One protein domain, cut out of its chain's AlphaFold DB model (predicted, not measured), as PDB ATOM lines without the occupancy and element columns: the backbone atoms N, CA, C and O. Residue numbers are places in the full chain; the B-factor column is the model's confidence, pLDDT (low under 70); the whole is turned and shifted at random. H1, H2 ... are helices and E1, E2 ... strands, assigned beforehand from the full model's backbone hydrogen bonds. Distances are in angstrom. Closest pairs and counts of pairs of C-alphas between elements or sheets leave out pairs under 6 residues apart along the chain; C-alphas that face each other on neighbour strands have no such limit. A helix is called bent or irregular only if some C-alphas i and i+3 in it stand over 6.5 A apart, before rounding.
ATOM      1  N   ARG A  45      95.095 153.094 124.583       80.25
ATOM      2  CA  ARG A  45      94.125 152.240 125.290       80.25
ATOM      3  C   ARG A  45      92.727 152.313 124.671       80.25
ATOM      4  O   ARG A  45      92.061 151.283 124.608       80.25
ATOM      5  N   GLU A  46      92.293 153.473 124.165       81.19
ATOM      6  CA  GLU A  46      90.993 153.561 123.483       81.19
ATOM      7  C   GLU A  46      90.979 152.734 122.191       81.19
ATOM      8  O   GLU A  46      90.009 152.024 121.921       81.19
ATOM      9  N   ARG A  47      92.074 152.766 121.416       81.50
ATOM     10  CA  ARG A  47      92.211 151.955 120.197       81.50
ATOM     11  C   ARG A  47      92.248 150.463 120.508       81.50
ATOM     12  O   ARG A  47      91.557 149.702 119.838       81.50
ATOM     13  N   LEU A  48      92.973 150.050 121.545       84.62
ATOM     14  CA  LEU A  48      92.976 148.658 122.005       84.62
ATOM     15  C   LEU A  48      91.567 148.210 122.405       84.62
ATOM     16  O   LEU A  48      91.100 147.175 121.935       84.62
ATOM     17  N   SER A  49      90.839 149.037 123.160       81.31
ATOM     18  CA  SER A  49      89.460 148.726 123.541       81.31
ATOM     19  C   SER A  49      88.528 148.597 122.334       81.31
ATOM     20  O   SER A  49      87.629 147.761 122.361       81.31
ATOM     21  N   SER A  50      88.726 149.396 121.279       81.94
ATOM     22  CA  SER A  50      87.939 149.286 120.041       81.94
ATOM     23  C   SER A  50      88.201 147.988 119.267       81.94
ATOM     24  O   SER A  50      87.346 147.544 118.508       81.94
ATOM     25  N   LEU A  51      89.356 147.357 119.505       83.81
ATOM     26  CA  LEU A  51      89.743 146.056 118.958       83.81
ATOM     27  C   LEU A  51      89.379 144.893 119.898       83.81
ATOM     28  O   LEU A  51      89.857 143.780 119.699       83.81
ATOM     29  N   SER A  52      88.572 145.139 120.936       83.94
ATOM     30  CA  SER A  52      88.262 144.159 121.987       83.94
ATOM     31  C   SER A  52      89.503 143.649 122.736       83.94
ATOM     32  O   SER A  52      89.503 142.534 123.256       83.94
ATOM     33  N   ILE A  53      90.556 144.470 122.814       84.38
ATOM     34  CA  ILE A  53      91.768 144.192 123.588       84.38
ATOM     35  C   ILE A  53      91.714 144.988 124.892       84.38
ATOM     36  O   ILE A  53      91.615 146.217 124.886       84.38
ATOM     37  N   GLN A  54      91.819 144.294 126.020       84.62
ATOM     38  CA  GLN A  54      91.850 144.889 127.347       84.62
ATOM     39  C   GLN A  54      93.220 144.677 127.991       84.62
ATOM     40  O   GLN A  54      93.639 143.552 128.250       84.62
ATOM     41  N   VAL A  55      93.915 145.779 128.274       85.81
ATOM     42  CA  VAL A  55      95.140 145.751 129.078       85.81
ATOM     43  C   VAL A  55      94.737 145.763 130.547       85.81
ATOM     44  O   VAL A  55      94.062 146.692 130.996       85.81
ATOM     45  N   LEU A  56      95.103 144.704 131.258       85.81
ATOM     46  CA  LEU A  56      94.877 144.538 132.691       85.81
ATOM     47  C   LEU A  56      96.037 145.152 133.495       85.81
ATOM     48  O   LEU A  56      96.963 145.728 132.919       85.81
ATOM     49  N   ASP A  57      95.976 145.033 134.822       85.75
ATOM     50  CA  ASP A  57      97.067 145.455 135.701       85.75
ATOM     51  C   ASP A  57      98.369 144.713 135.375       85.75
ATOM     52  O   ASP A  57      98.362 143.558 134.922       85.75
ATOM     53  N   ASP A  58      99.484 145.390 135.647       85.56
ATOM     54  CA  ASP A  58     100.822 144.878 135.380       85.56
ATOM     55  C   ASP A  58     101.003 143.468 135.967       85.56
ATOM     56  O   ASP A  58     100.487 143.106 137.035       85.56
ATOM     57  N   LEU A  59     101.733 142.638 135.229       84.69
ATOM     58  CA  LEU A  59     102.159 141.334 135.705       84.69
ATOM     59  C   LEU A  59     103.312 141.557 136.680       84.69
ATOM     60  O   LEU A  59     104.435 141.856 136.267       84.69
ATOM     61  N   ASN A  60     103.040 141.426 137.976       84.69
ATOM     62  CA  ASN A  60     104.084 141.512 138.987       84.69
ATOM     63  C   ASN A  60     104.957 140.253 138.930       84.69
ATOM     64  O   ASN A  60     104.603 139.218 139.482       84.69
ATOM     65  N   VAL A  61     106.082 140.338 138.228       83.00
ATOM     66  CA  VAL A  61     107.024 139.224 138.048       83.00
ATOM     67  C   VAL A  61     108.034 139.100 139.186       83.00
ATOM     68  O   VAL A  61     108.734 138.098 139.251       83.00
ATOM     69  N   ASP A  62     108.111 140.094 140.072       81.88
ATOM     70  CA  ASP A  62     109.083 140.133 141.171       81.88
ATOM     71  C   ASP A  62     108.612 139.351 142.406       81.88
ATOM     72  O   ASP A  62     109.404 139.060 143.304       81.88
ATOM     73  N   ASP A  63     107.324 139.005 142.457       76.12
ATOM     74  CA  ASP A  63     106.754 138.168 143.506       76.12
ATOM     75  C   ASP A  63     107.081 136.685 143.253       76.12
ATOM     76  O   ASP A  63     106.976 136.182 142.134       76.12
ATOM     77  N   GLU A  64     107.452 135.962 144.310       61.56
ATOM     78  CA  GLU A  64     107.738 134.524 144.253       61.56
ATOM     79  C   GLU A  64     106.484 133.678 144.034       61.56
ATOM     80  O   GLU A  64     106.561 132.515 143.636       61.56
ATOM     81  N   SER A  65     105.316 134.246 144.306       61.53
ATOM     82  CA  SER A  65     104.025 133.638 144.020       61.53
ATOM     83  C   SER A  65     103.086 134.746 143.582       61.53
ATOM     84  O   SER A  65     102.287 135.203 144.398       61.53
ATOM     85  N   PRO A  66     103.194 135.210 142.319       59.97
ATOM     86  CA  PRO A  66     102.335 136.272 141.833       59.97
ATOM     87  C   PRO A  66     100.890 135.819 142.014       59.97
ATOM     88  O   PRO A  66     100.438 134.877 141.364       59.97
ATOM     89  N   LEU A  67     100.199 136.442 142.972       53.81
ATOM     90  CA  LEU A  67      98.800 136.165 143.263       53.81
ATOM     91  C   LEU A  67      97.990 136.635 142.060       53.81
ATOM     92  O   LEU A  67      97.632 137.808 141.948       53.81
ATOM     93  N   ASP A  68      97.741 135.716 141.134       59.03
ATOM     94  CA  ASP A  68      96.790 135.926 140.061       59.03
ATOM     95  C   ASP A  68      95.447 135.324 140.475       59.03
ATOM     96  O   ASP A  68      95.313 134.118 140.679       59.03
ATOM     97  N   PHE A  69      94.449 136.190 140.643       54.56
ATOM     98  CA  PHE A  69      93.073 135.784 140.924       54.56
ATOM     99  C   PHE A  69      92.328 135.355 139.650       54.56
ATOM    100  O   PHE A  69      91.150 134.999 139.722       54.56
ATOM    101  N   SER A  70      92.985 135.401 138.484       60.91
ATOM    102  CA  SER A  70      92.441 134.865 137.243       60.91
ATOM    103  C   SER A  70      92.235 133.348 137.355       60.91
ATOM    104  O   SER A  70      93.119 132.637 137.836       60.91
ATOM    105  N   PRO A  71      91.105 132.809 136.863       55.97
ATOM    106  CA  PRO A  71      90.876 131.365 136.817       55.97
ATOM    107  C   PRO A  71      91.897 130.618 135.938       55.97
ATOM    108  O   PRO A  71      92.044 129.406 136.089       55.97
ATOM    109  N   SER A  72      92.619 131.330 135.065       61.78
ATOM    110  CA  SER A  72      93.667 130.801 134.184       61.78
ATOM    111  C   SER A  72      94.868 131.754 134.186       61.78
ATOM    112  O   SER A  72      94.709 132.928 133.842       61.78
ATOM    113  N   PHE A  73      96.060 131.273 134.559       67.25
ATOM    114  CA  PHE A  73      97.305 132.067 134.533       67.25
ATOM    115  C   PHE A  73      98.557 131.186 134.367       67.25
ATOM    116  O   PHE A  73      98.492 129.985 134.600       67.25
ATOM    117  N   TYR A  74      99.711 131.751 133.983       69.12
ATOM    118  CA  TYR A  74     101.009 131.061 134.109       69.12
ATOM    119  C   TYR A  74     101.685 131.462 135.420       69.12
ATOM    120  O   TYR A  74     101.676 132.638 135.784       69.12
ATOM    121  N   ALA A  75     102.327 130.506 136.088       65.62
ATOM    122  CA  ALA A  75     103.165 130.778 137.255       65.62
ATOM    123  C   ALA A  75     104.625 130.401 136.965       65.62
ATOM    124  O   ALA A  75     104.859 129.337 136.375       65.62
ATOM    125  N   PRO A  76     105.609 131.229 137.372       70.06
ATOM    126  CA  PRO A  76     107.015 130.903 137.188       70.06
ATOM    127  C   PRO A  76     107.373 129.638 137.970       70.06
ATOM    128  O   PRO A  76     106.810 129.355 139.029       70.06
ATOM    129  N   VAL A  77     108.342 128.880 137.462       67.12
ATOM    130  CA  VAL A  77     108.860 127.709 138.182       67.12
ATOM    131  C   VAL A  77     109.508 128.159 139.507       67.12
ATOM    132  O   VAL A  77     110.204 129.185 139.525       67.12
ATOM    133  N   PRO A  78     109.296 127.442 140.631       69.62
ATOM    134  CA  PRO A  78     109.950 127.750 141.904       69.62
ATOM    135  C   PRO A  78     111.481 127.781 141.774       69.62
ATOM    136  O   PRO A  78     112.050 126.950 141.060       69.62
ATOM    137  N   ARG A  79     112.153 128.708 142.481       59.81
ATOM    138  CA  ARG A  79     113.616 128.924 142.378       59.81
ATOM    139  C   ARG A  79     114.433 127.637 142.525       59.81
ATOM    140  O   ARG A  79     115.363 127.428 141.756       59.81
ATOM    141  N   ASP A  80     114.024 126.748 143.425       63.97
ATOM    142  CA  ASP A  80     114.795 125.550 143.793       63.97
ATOM    143  C   ASP A  80     114.609 124.365 142.830       63.97
ATOM    144  O   ASP A  80     115.175 123.296 143.032       63.97
ATOM    145  N   THR A  81     113.795 124.528 141.782       59.81
ATOM    146  CA  THR A  81     113.459 123.446 140.833       59.81
ATOM    147  C   THR A  81     113.998 123.677 139.423       59.81
ATOM    148  O   THR A  81     113.777 122.853 138.536       59.81
ATOM    149  N   PHE A  82     114.722 124.779 139.203       56.34
ATOM    150  CA  PHE A  82     115.194 125.176 137.876       56.34
ATOM    151  C   PHE A  82     116.263 124.228 137.299       56.34
ATOM    152  O   PHE A  82     116.210 123.904 136.116       56.34
ATOM    153  N   GLU A  83     117.181 123.710 138.123       57.62
ATOM    154  CA  GLU A  83     118.191 122.740 137.660       57.62
ATOM    155  C   GLU A  83     117.551 121.406 137.242       57.62
ATOM    156  O   GLU A  83     117.838 120.884 136.169       57.62
ATOM    157  N   THR A  84     116.586 120.905 138.020       56.03
ATOM    158  CA  THR A  84     115.815 119.693 137.689       56.03
ATOM    159  C   THR A  84     114.919 119.885 136.455       56.03
ATOM    160  O   THR A  84     114.606 118.932 135.736       56.03
ATOM    161  N   PHE A  85     114.493 121.123 136.186       52.75
ATOM    162  CA  PHE A  85     113.641 121.459 135.049       52.75
ATOM    163  C   PHE A  85     114.363 121.283 133.703       52.75
ATOM    164  O   PHE A  85     113.776 120.702 132.786       52.75
ATOM    165  N   LEU A  86     115.625 121.721 133.595       53.94
ATOM    166  CA  LEU A  86     116.411 121.624 132.354       53.94
ATOM    167  C   LEU A  86     116.606 120.171 131.891       53.94
ATOM    168  O   LEU A  86     116.635 119.908 130.691       53.94
ATOM    169  N   GLU A  87     116.668 119.224 132.826       54.16
ATOM    170  CA  GLU A  87     116.816 117.793 132.529       54.16
ATOM    171  C   GLU A  87     115.503 117.120 132.089       54.16
ATOM    172  O   GLU A  87     115.520 116.081 131.431       54.16
ATOM    173  N   THR A  88     114.349 117.707 132.424       47.31
ATOM    174  CA  THR A  88     113.043 117.031 132.317       47.31
ATOM    175  C   THR A  88     112.277 117.364 131.021       47.31
ATOM    176  O   THR A  88     111.382 116.612 130.634       47.31
ATOM    177  N   TYR A  89     112.584 118.469 130.324       47.66
ATOM    178  CA  TYR A  89     111.608 119.117 129.423       47.66
ATOM    179  C   TYR A  89     111.822 119.064 127.899       47.66
ATOM    180  O   TYR A  89     111.131 119.766 127.162       47.66
ATOM    181  N   SER A  99      89.042 122.760 126.316       50.34
ATOM    182  CA  SER A  99      87.616 122.584 125.984       50.34
ATOM    183  C   SER A  99      86.680 123.647 126.577       50.34
ATOM    184  O   SER A  99      85.479 123.585 126.326       50.34
ATOM    185  N   ASP A 100      87.190 124.604 127.362       54.81
ATOM    186  CA  ASP A 100      86.411 125.720 127.929       54.81
ATOM    187  C   ASP A 100      86.410 126.972 127.028       54.81
ATOM    188  O   ASP A 100      85.811 127.991 127.368       54.81
ATOM    189  N   GLY A 101      87.079 126.900 125.871       54.56
ATOM    190  CA  GLY A 101      87.218 128.005 124.924       54.56
ATOM    191  C   GLY A 101      88.234 129.074 125.338       54.56
ATOM    192  O   GLY A 101      88.525 129.953 124.525       54.56
ATOM    193  N   THR A 102      88.826 128.992 126.539       57.94
ATOM    194  CA  THR A 102      89.811 129.972 127.007       57.94
ATOM    195  C   THR A 102      91.213 129.536 126.611       57.94
ATOM    196  O   THR A 102      91.806 128.630 127.194       57.94
ATOM    197  N   SER A 103      91.779 130.206 125.608       65.56
ATOM    198  CA  SER A 103      93.158 129.955 125.177       65.56
ATOM    199  C   SER A 103      94.100 130.942 125.850       65.56
ATOM    200  O   SER A 103      93.988 132.153 125.653       65.56
ATOM    201  N   MET A 104      95.030 130.417 126.645       71.19
ATOM    202  CA  MET A 104      96.103 131.189 127.263       71.19
ATOM    203  C   MET A 104      97.402 131.061 126.483       71.19
ATOM    204  O   MET A 104      97.758 129.975 126.031       71.19
ATOM    205  N   VAL A 105      98.134 132.168 126.386       79.12
ATOM    206  CA  VAL A 105      99.444 132.221 125.741       79.12
ATOM    207  C   VAL A 105     100.400 133.032 126.608       79.12
ATOM    208  O   VAL A 105     100.054 134.103 127.113       79.12
ATOM    209  N   LEU A 106     101.621 132.521 126.755       83.50
ATOM    210  CA  LEU A 106     102.756 133.280 127.259       83.50
ATOM    211  C   LEU A 106     103.589 133.769 126.072       83.50
ATOM    212  O   LEU A 106     104.028 132.980 125.240       83.50
ATOM    213  N   LEU A 107     103.800 135.077 125.999       85.69
ATOM    214  CA  LEU A 107     104.580 135.753 124.971       85.69
ATOM    215  C   LEU A 107     105.813 136.378 125.622       85.69
ATOM    216  O   LEU A 107     105.718 137.030 126.662       85.69
ATOM    217  N   LEU A 108     106.968 136.205 124.987       85.69
ATOM    218  CA  LEU A 108     108.227 136.806 125.415       85.69
ATOM    219  C   LEU A 108     108.702 137.748 124.318       85.69
ATOM    220  O   LEU A 108     108.924 137.334 123.182       85.69
ATOM    221  N   SER A 109     108.816 139.028 124.652       86.81
ATOM    222  CA  SER A 109     109.322 140.050 123.744       86.81
ATOM    223  C   SER A 109     110.752 140.391 124.129       86.81
ATOM    224  O   SER A 109     111.004 140.747 125.276       86.81
ATOM    225  N   PHE A 110     111.671 140.299 123.172       82.94
ATOM    226  CA  PHE A 110     113.081 140.639 123.349       82.94
ATOM    227  C   PHE A 110     113.387 141.957 122.635       82.94
ATOM    228  O   PHE A 110     112.973 142.168 121.495       82.94
ATOM    229  N   ARG A 111     114.121 142.847 123.303       81.81
ATOM    230  CA  ARG A 111     114.711 144.056 122.720       81.81
ATOM    231  C   ARG A 111     116.208 143.823 122.587       81.81
ATOM    232  O   ARG A 111     116.978 144.175 123.481       81.81
ATOM    233  N   HIS A 112     116.586 143.203 121.473       77.75
ATOM    234  CA  HIS A 112     117.924 142.637 121.293       77.75
ATOM    235  C   HIS A 112     118.301 141.723 122.470       77.75
ATOM    236  O   HIS A 112     117.458 140.994 122.987       77.75
ATOM    237  N   ASP A 113     119.565 141.766 122.863       76.75
ATOM    238  CA  ASP A 113     120.197 141.037 123.954       76.75
ATOM    239  C   ASP A 113     120.144 141.779 125.301       76.75
ATOM    240  O   ASP A 113     120.562 141.229 126.310       76.75
ATOM    241  N   LYS A 114     119.597 143.001 125.342       85.25
ATOM    242  CA  LYS A 114     119.699 143.896 126.512       85.25
ATOM    243  C   LYS A 114     118.461 143.955 127.388       85.25
ATOM    244  O   LYS A 114     118.541 144.357 128.541       85.25
ATOM    245  N   ALA A 115     117.294 143.614 126.854       89.62
ATOM    246  CA  ALA A 115     116.068 143.672 127.632       89.62
ATOM    247  C   ALA A 115     115.004 142.708 127.121       89.62
ATOM    248  O   ALA A 115     114.946 142.382 125.935       89.62
ATOM    249  N   ALA A 116     114.100 142.311 128.012       91.06
ATOM    250  CA  ALA A 116     112.950 141.487 127.667       91.06
ATOM    251  C   ALA A 116     111.676 141.935 128.388       91.06
ATOM    252  O   ALA A 116     111.702 142.720 129.333       91.06
ATOM    253  N   ARG A 117     110.524 141.445 127.932       93.56
ATOM    254  CA  ARG A 117     109.233 141.629 128.594       93.56
ATOM    255  C   ARG A 117     108.420 140.352 128.512       93.56
ATOM    256  O   ARG A 117     108.291 139.761 127.439       93.56
ATOM    257  N   ILE A 118     107.842 139.973 129.644       91.19
ATOM    258  CA  ILE A 118     106.922 138.849 129.749       91.19
ATOM    259  C   ILE A 118     105.510 139.385 129.562       91.19
ATOM    260  O   ILE A 118     105.120 140.389 130.163       91.19
ATOM    261  N   ILE A 119     104.744 138.720 128.709       89.75
ATOM    262  CA  ILE A 119     103.375 139.091 128.391       89.75
ATOM    263  C   ILE A 119     102.506 137.849 128.563       89.75
ATOM    264  O   ILE A 119     102.727 136.829 127.915       89.75
ATOM    265  N   GLN A 120     101.503 137.939 129.427       88.12
ATOM    266  CA  GLN A 120     100.450 136.935 129.516       88.12
ATOM    267  C   GLN A 120      99.234 137.427 128.755       88.12
ATOM    268  O   GLN A 120      98.787 138.558 128.959       88.12
ATOM    269  N   ALA A 121      98.687 136.567 127.905       84.69
ATOM    270  CA  ALA A 121      97.456 136.845 127.197       84.69
ATOM    271  C   ALA A 121      96.460 135.698 127.368       84.69
ATOM    272  O   ALA A 121      96.845 134.528 127.380       84.69
ATOM    273  N   HIS A 122      95.179 136.032 127.478       81.38
ATOM    274  CA  HIS A 122      94.103 135.052 127.375       81.38
ATOM    275  C   HIS A 122      92.942 135.606 126.557       81.38
ATOM    276  O   HIS A 122      92.670 136.807 126.581       81.38
ATOM    277  N   PHE A 123      92.273 134.726 125.822       77.12
ATOM    278  CA  PHE A 123      91.080 135.052 125.049       77.12
ATOM    279  C   PHE A 123      89.893 134.275 125.608       77.12
ATOM    280  O   PHE A 123      89.972 133.055 125.700       77.12
ATOM    281  N   ASP A 124      88.817 134.972 125.972       72.50
ATOM    282  CA  ASP A 124      87.612 134.382 126.585       72.50
ATOM    283  C   ASP A 124      86.515 134.004 125.567       72.50
ATOM    284  O   ASP A 124      85.411 133.625 125.949       72.50
ATOM    285  N   GLY A 125      86.789 134.155 124.267       69.19
ATOM    286  CA  GLY A 125      85.800 134.008 123.193       69.19
ATOM    287  C   GLY A 125      85.299 135.337 122.615       69.19
ATOM    288  O   GLY A 125      84.784 135.364 121.495       69.19
ATOM    289  N   HIS A 126      85.489 136.452 123.324       74.06
ATOM    290  CA  HIS A 126      84.998 137.775 122.930       74.06
ATOM    291  C   HIS A 126      86.058 138.875 123.008       74.06
ATOM    292  O   HIS A 126      86.036 139.807 122.199       74.06
ATOM    293  N   ARG A 127      86.965 138.798 123.982       76.88
ATOM    294  CA  ARG A 127      87.980 139.810 124.264       76.88
ATOM    295  C   ARG A 127      89.332 139.167 124.513       76.88
ATOM    296  O   ARG A 127      89.435 138.088 125.090       76.88
ATOM    297  N   LEU A 128      90.377 139.865 124.077       81.06
ATOM    298  CA  LEU A 128      91.757 139.518 124.381       81.06
ATOM    299  C   LEU A 128      92.209 140.328 125.590       81.06
ATOM    300  O   LEU A 128      92.243 141.557 125.546       81.06
ATOM    301  N   PHE A 129      92.597 139.646 126.654       82.00
ATOM    302  CA  PHE A 129      93.131 140.265 127.855       82.00
ATOM    303  C   PHE A 129      94.640 140.120 127.860       82.00
ATOM    304  O   PHE A 129      95.152 139.027 127.625       82.00
ATOM    305  N   ILE A 130      95.352 141.212 128.122       88.12
ATOM    306  CA  ILE A 130      96.814 141.241 128.118       88.12
ATOM    307  C   ILE A 130      97.314 141.817 129.438       88.12
ATOM    308  O   ILE A 130      96.876 142.884 129.865       88.12
ATOM    309  N   ARG A 131      98.283 141.132 130.046       88.06
ATOM    310  CA  ARG A 131      99.103 141.618 131.161       88.06
ATOM    311  C   ARG A 131     100.551 141.660 130.727       88.06
ATOM    312  O   ARG A 131     101.021 140.757 130.037       88.06
ATOM    313  N   GLN A 132     101.259 142.700 131.133       91.06
ATOM    314  CA  GLN A 132     102.659 142.888 130.780       91.06
ATOM    315  C   GLN A 132     103.480 143.056 132.049       91.06
ATOM    316  O   GLN A 132     103.063 143.759 132.965       91.06
ATOM    317  N   SER A 133     104.647 142.424 132.105       92.38
ATOM    318  CA  SER A 133     105.616 142.675 133.168       92.38
ATOM    319  C   SER A 133     106.233 144.060 133.020       92.38
ATOM    320  O   SER A 133     106.146 144.668 131.947       92.38
ATOM    321  N   ARG A 134     106.971 144.521 134.036       92.50
ATOM    322  CA  ARG A 134     108.001 145.555 133.839       92.50
ATOM    323  C   ARG A 134     109.017 145.116 132.773       92.50
ATOM    324  O   ARG A 134     109.081 143.940 132.408       92.50
ATOM    325  N   LEU A 135     109.807 146.061 132.261       92.56
ATOM    326  CA  LEU A 135     110.937 145.702 131.404       92.56
ATOM    327  C   LEU A 135     111.987 144.978 132.261       92.56
ATOM    328  O   LEU A 135     112.324 145.460 133.343       92.56
ATOM    329  N   LEU A 136     112.435 143.823 131.786       91.69
ATOM    330  CA  LEU A 136     113.515 143.047 132.376       91.69
ATOM    331  C   LEU A 136     114.842 143.540 131.812       91.69
ATOM    332  O   LEU A 136     114.952 143.712 130.596       91.69
ATOM    333  N   ASP A 137     115.811 143.752 132.691       91.75
ATOM    334  CA  ASP A 137     117.156 144.201 132.359       91.75
ATOM    335  C   ASP A 137     118.092 143.005 132.169       91.75
ATOM    336  O   ASP A 137     118.352 142.236 133.096       91.75
ATOM    337  N   LEU A 138     118.578 142.829 130.946       89.62
ATOM    338  CA  LEU A 138     119.501 141.763 130.565       89.62
ATOM    339  C   LEU A 138     120.886 142.326 130.198       89.62
ATOM    340  O   LEU A 138     121.738 141.563 129.755       89.62
ATOM    341  N   ASP A 139     121.113 143.637 130.352       91.69
ATOM    342  CA  ASP A 139     122.321 144.325 129.880       91.69
ATOM    343  C   ASP A 139     123.497 144.131 130.853       91.69
ATOM    344  O   ASP A 139     123.878 145.036 131.598       91.69
ATOM    345  N   ALA A 140     124.060 142.923 130.876       84.75
ATOM    346  CA  ALA A 140     125.245 142.595 131.662       84.75
ATOM    347  C   ALA A 140     126.078 141.470 131.028       84.75
ATOM    348  O   ALA A 140     125.562 140.627 130.297       84.75
ATOM    349  N   ASP A 141     127.372 141.435 131.368       84.44
ATOM    350  CA  ASP A 141     128.306 140.392 130.915       84.44
ATOM    351  C   ASP A 141     128.038 139.020 131.574       84.44
ATOM    352  O   ASP A 141     128.419 137.979 131.039       84.44
ATOM    353  N   GLU A 142     127.365 139.008 132.730       86.62
ATOM    354  CA  GLU A 142     126.915 137.806 133.442       86.62
ATOM    355  C   GLU A 142     125.380 137.814 133.586       86.62
ATOM    356  O   GLU A 142     124.783 138.893 133.633       86.62
ATOM    357  N   PRO A 143     124.712 136.643 133.688       84.00
ATOM    358  CA  PRO A 143     123.257 136.582 133.811       84.00
ATOM    359  C   PRO A 143     122.732 137.414 134.990       84.00
ATOM    360  O   PRO A 143     123.033 137.147 136.154       84.00
ATOM    361  N   THR A 144     121.903 138.415 134.687       87.88
ATOM    362  CA  THR A 144     121.259 139.257 135.700       87.88
ATOM    363  C   THR A 144     120.195 138.468 136.479       87.88
ATOM    364  O   THR A 144     119.679 137.455 135.993       87.88
ATOM    365  N   PRO A 145     119.773 138.934 137.670       87.69
ATOM    366  CA  PRO A 145     118.595 138.381 138.348       87.69
ATOM    367  C   PRO A 145     117.354 138.325 137.441       87.69
ATOM    368  O   PRO A 145     116.580 137.370 137.498       87.69
ATOM    369  N   ASP A 146     117.209 139.314 136.561       90.50
ATOM    370  CA  ASP A 146     116.148 139.408 135.560       90.50
ATOM    371  C   ASP A 146     116.280 138.354 134.451       90.50
ATOM    372  O   ASP A 146     115.266 137.833 133.984       90.50
ATOM    373  N   ALA A 147     117.503 137.968 134.073       86.44
ATOM    374  CA  ALA A 147     117.746 136.848 133.168       86.44
ATOM    375  C   ALA A 147     117.284 135.520 133.788       86.44
ATOM    376  O   ALA A 147     116.575 134.744 133.144       86.44
ATOM    377  N   TYR A 148     117.600 135.278 135.065       84.12
ATOM    378  CA  TYR A 148     117.092 134.103 135.785       84.12
ATOM    379  C   TYR A 148     115.570 134.136 135.942       84.12
ATOM    380  O   TYR A 148     114.908 133.106 135.801       84.12
ATOM    381  N   LEU A 149     114.997 135.312 136.193       84.50
ATOM    382  CA  LEU A 149     113.552 135.485 136.256       84.50
ATOM    383  C   LEU A 149     112.893 135.137 134.916       84.50
ATOM    384  O   LEU A 149     111.947 134.350 134.886       84.50
ATOM    385  N   LEU A 150     113.422 135.652 133.806       85.94
ATOM    386  CA  LEU A 150     112.943 135.335 132.463       85.94
ATOM    387  C   LEU A 150     112.982 133.828 132.190       85.94
ATOM    388  O   LEU A 150     111.996 133.267 131.714       85.94
ATOM    389  N   LEU A 151     114.081 133.160 132.547       83.75
ATOM    390  CA  LEU A 151     114.223 131.713 132.392       83.75
ATOM    391  C   LEU A 151     113.191 130.927 133.222       83.75
ATOM    392  O   LEU A 151     112.595 129.974 132.720       83.75
ATOM    393  N   ARG A 152     112.908 131.348 134.462       82.06
ATOM    394  CA  ARG A 152     111.845 130.745 135.292       82.06
ATOM    395  C   ARG A 152     110.460 130.890 134.660       82.06
ATOM    396  O   ARG A 152     109.622 129.998 134.805       82.06
ATOM    397  N   TRP A 153     110.216 132.002 133.971       84.12
ATOM    398  CA  TRP A 153     108.977 132.252 133.239       84.12
ATOM    399  C   TRP A 153     108.905 131.478 131.920       84.12
ATOM    400  O   TRP A 153     107.845 130.949 131.597       84.12
ATOM    401  N   MET A 154     110.012 131.315 131.195       81.75
ATOM    402  CA  MET A 154     110.097 130.410 130.036       81.75
ATOM    403  C   MET A 154     109.761 128.967 130.413       81.75
ATOM    404  O   MET A 154     109.137 128.246 129.642       81.75
ATOM    405  N   ALA A 155     110.150 128.571 131.623       75.19
ATOM    406  CA  ALA A 155     109.877 127.263 132.192       75.19
ATOM    407  C   ALA A 155     108.458 127.113 132.776       75.19
ATOM    408  O   ALA A 155     108.091 126.031 133.243       75.19
ATOM    409  N   SER A 156     107.674 128.196 132.809       76.69
ATOM    410  CA  SER A 156     106.378 128.223 133.484       76.69
ATOM    411  C   SER A 156     105.390 127.211 132.907       76.69
ATOM    412  O   SER A 156     105.450 126.796 131.749       76.69
ATOM    413  N   ARG A 157     104.426 126.829 133.745       70.56
ATOM    414  CA  ARG A 157     103.283 126.014 133.336       70.56
ATOM    415  C   ARG A 157     102.002 126.817 133.494       70.56
ATOM    416  O   ARG A 157     101.926 127.638 134.416       70.56
ATOM    417  N   PRO A 158     100.998 126.572 132.642       71.88
ATOM    418  CA  PRO A 158      99.676 127.094 132.892       71.88
ATOM    419  C   PRO A 158      99.133 126.481 134.190       71.88
ATOM    420  O   PRO A 158      99.422 125.332 134.539       71.88
ATOM    421  N   GLN A 159      98.391 127.287 134.929       72.19
ATOM    422  CA  GLN A 159      97.798 127.012 136.229       72.19
ATOM    423  C   GLN A 159      96.304 127.340 136.178       72.19
ATOM    424  O   GLN A 159      95.819 128.023 135.275       72.19
ATOM    425  N   GLY A 160      95.557 126.847 137.167       70.19
ATOM    426  CA  GLY A 160      94.108 127.042 137.218       70.19
ATOM    427  C   GLY A 160      93.370 126.124 136.242       70.19
ATOM    428  O   GLY A 160      93.592 124.906 136.256       70.19
ATOM    429  N   ASN A 161      92.469 126.682 135.436       64.50
ATOM    430  CA  ASN A 161      91.654 125.944 134.465       64.50
ATOM    431  C   ASN A 161      92.451 125.494 133.233       64.50
ATOM    432  O   ASN A 161      92.058 124.541 132.570       64.50
TER     433      ASN A 161
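Overview. This is residues 45 to 89 and 99 to 161 of the 193 residues of an uncharacterized protein of Sporothrix brasiliensis 5110 (UniProt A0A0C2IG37). A twisted wall of four strands, E1, E5, E4 and E3, has one face bare and the other covered by H3 and the small two-stranded sheet of E2 and E6; residues 56 to 71 arch over this covered side. H1 at the E1 edge and H2 beyond the sheet mark opposite ends of the long axis. The 108 printed residues include three named helices and six named strands, in the order H1 E1 E2 H2 E3 E4 E5 H3 E6, of mixed class. The larger sheet runs E1 E5 E4 E3 and is mixed; E2 and E6 are antiparallel. The whole is compact, with a radius of gyration of the C-alphas of 14.9 A and spans of 43 by 29 by 22 A.

Arrangement. Along the printed part come H1, residues 45 to 50, E1, 53 to 55, E2, 72 to 75, H2, 79 to 88, E3, 103 to 111, E4, 115 to 123, E5, 128 to 132, H3, 145 to 154, and E6, 157 to 160. H1 only grazes the larger sheet; its closest C-alphas to E1 are those of Leu 48 and Gln 54, 6.6 A apart. Edge strand E1 is parallel to E5, with N 54 and O 128 2.8 A apart, within hydrogen-bond range. E2 and E6 are antiparallel, with N 159 and O 73 at 2.7 A. The closest C-alphas of E2 and E3 are those of Ser 72 and Met 104, 7.3 A apart. H2 is not on the larger sheet; it is close to H3 but not clearly touching, at Phe 82 and Arg 152, whose C-alphas are 7.0 A apart, with a steep tilt of 49 degrees, the same way. E3, E4 and E5 form a meander, each strand the antiparallel neighbour of the one before, in two hairpins; N 107 and O 119 are 2.8 A apart, and N 131 and O 120 2.8 A. The sheet is twisted, its C-alphas up to 4.4 A off its best plane. H3 is on one face, making two layers, a helix over a sheet, at a height over the sheet of 9.3 A; Ile 118 and Leu 150 are its closest C-alphas to E4, 7.5 A apart. In H1 and H3 every O i to N i+4 pair is within hydrogen-bond range; in H2 2 of 6 are, beside 4 of 7 O i to N i+3 pairs.

Along the chain. H1 begins at C-alpha 45 (94.125, 152.240, 125.290). E3 measures 25.9 A, E4 26.6 A, H2 15.6 A, H3 14.3 A and E5 13.1 A. H2 is irregular, with C-alphas 80 and 83 7.6 A apart. E6 ends at C-alpha 160 (94.108, 127.042, 137.218).

Size, cuts and confidence. The C-alphas farthest apart, of Glu 46 and Glu 87, are 45.0 A apart. Residues 90 to 98 are not printed, and C-alphas 89 and 99 are 24.5 A apart across this cut. The links E1 to E2 and E5 to H3 are long. The mean pLDDT of the printed part is 76.3; under 70 are residues 64 to 75, 77 to 89, 99 to 103, 125 and 161.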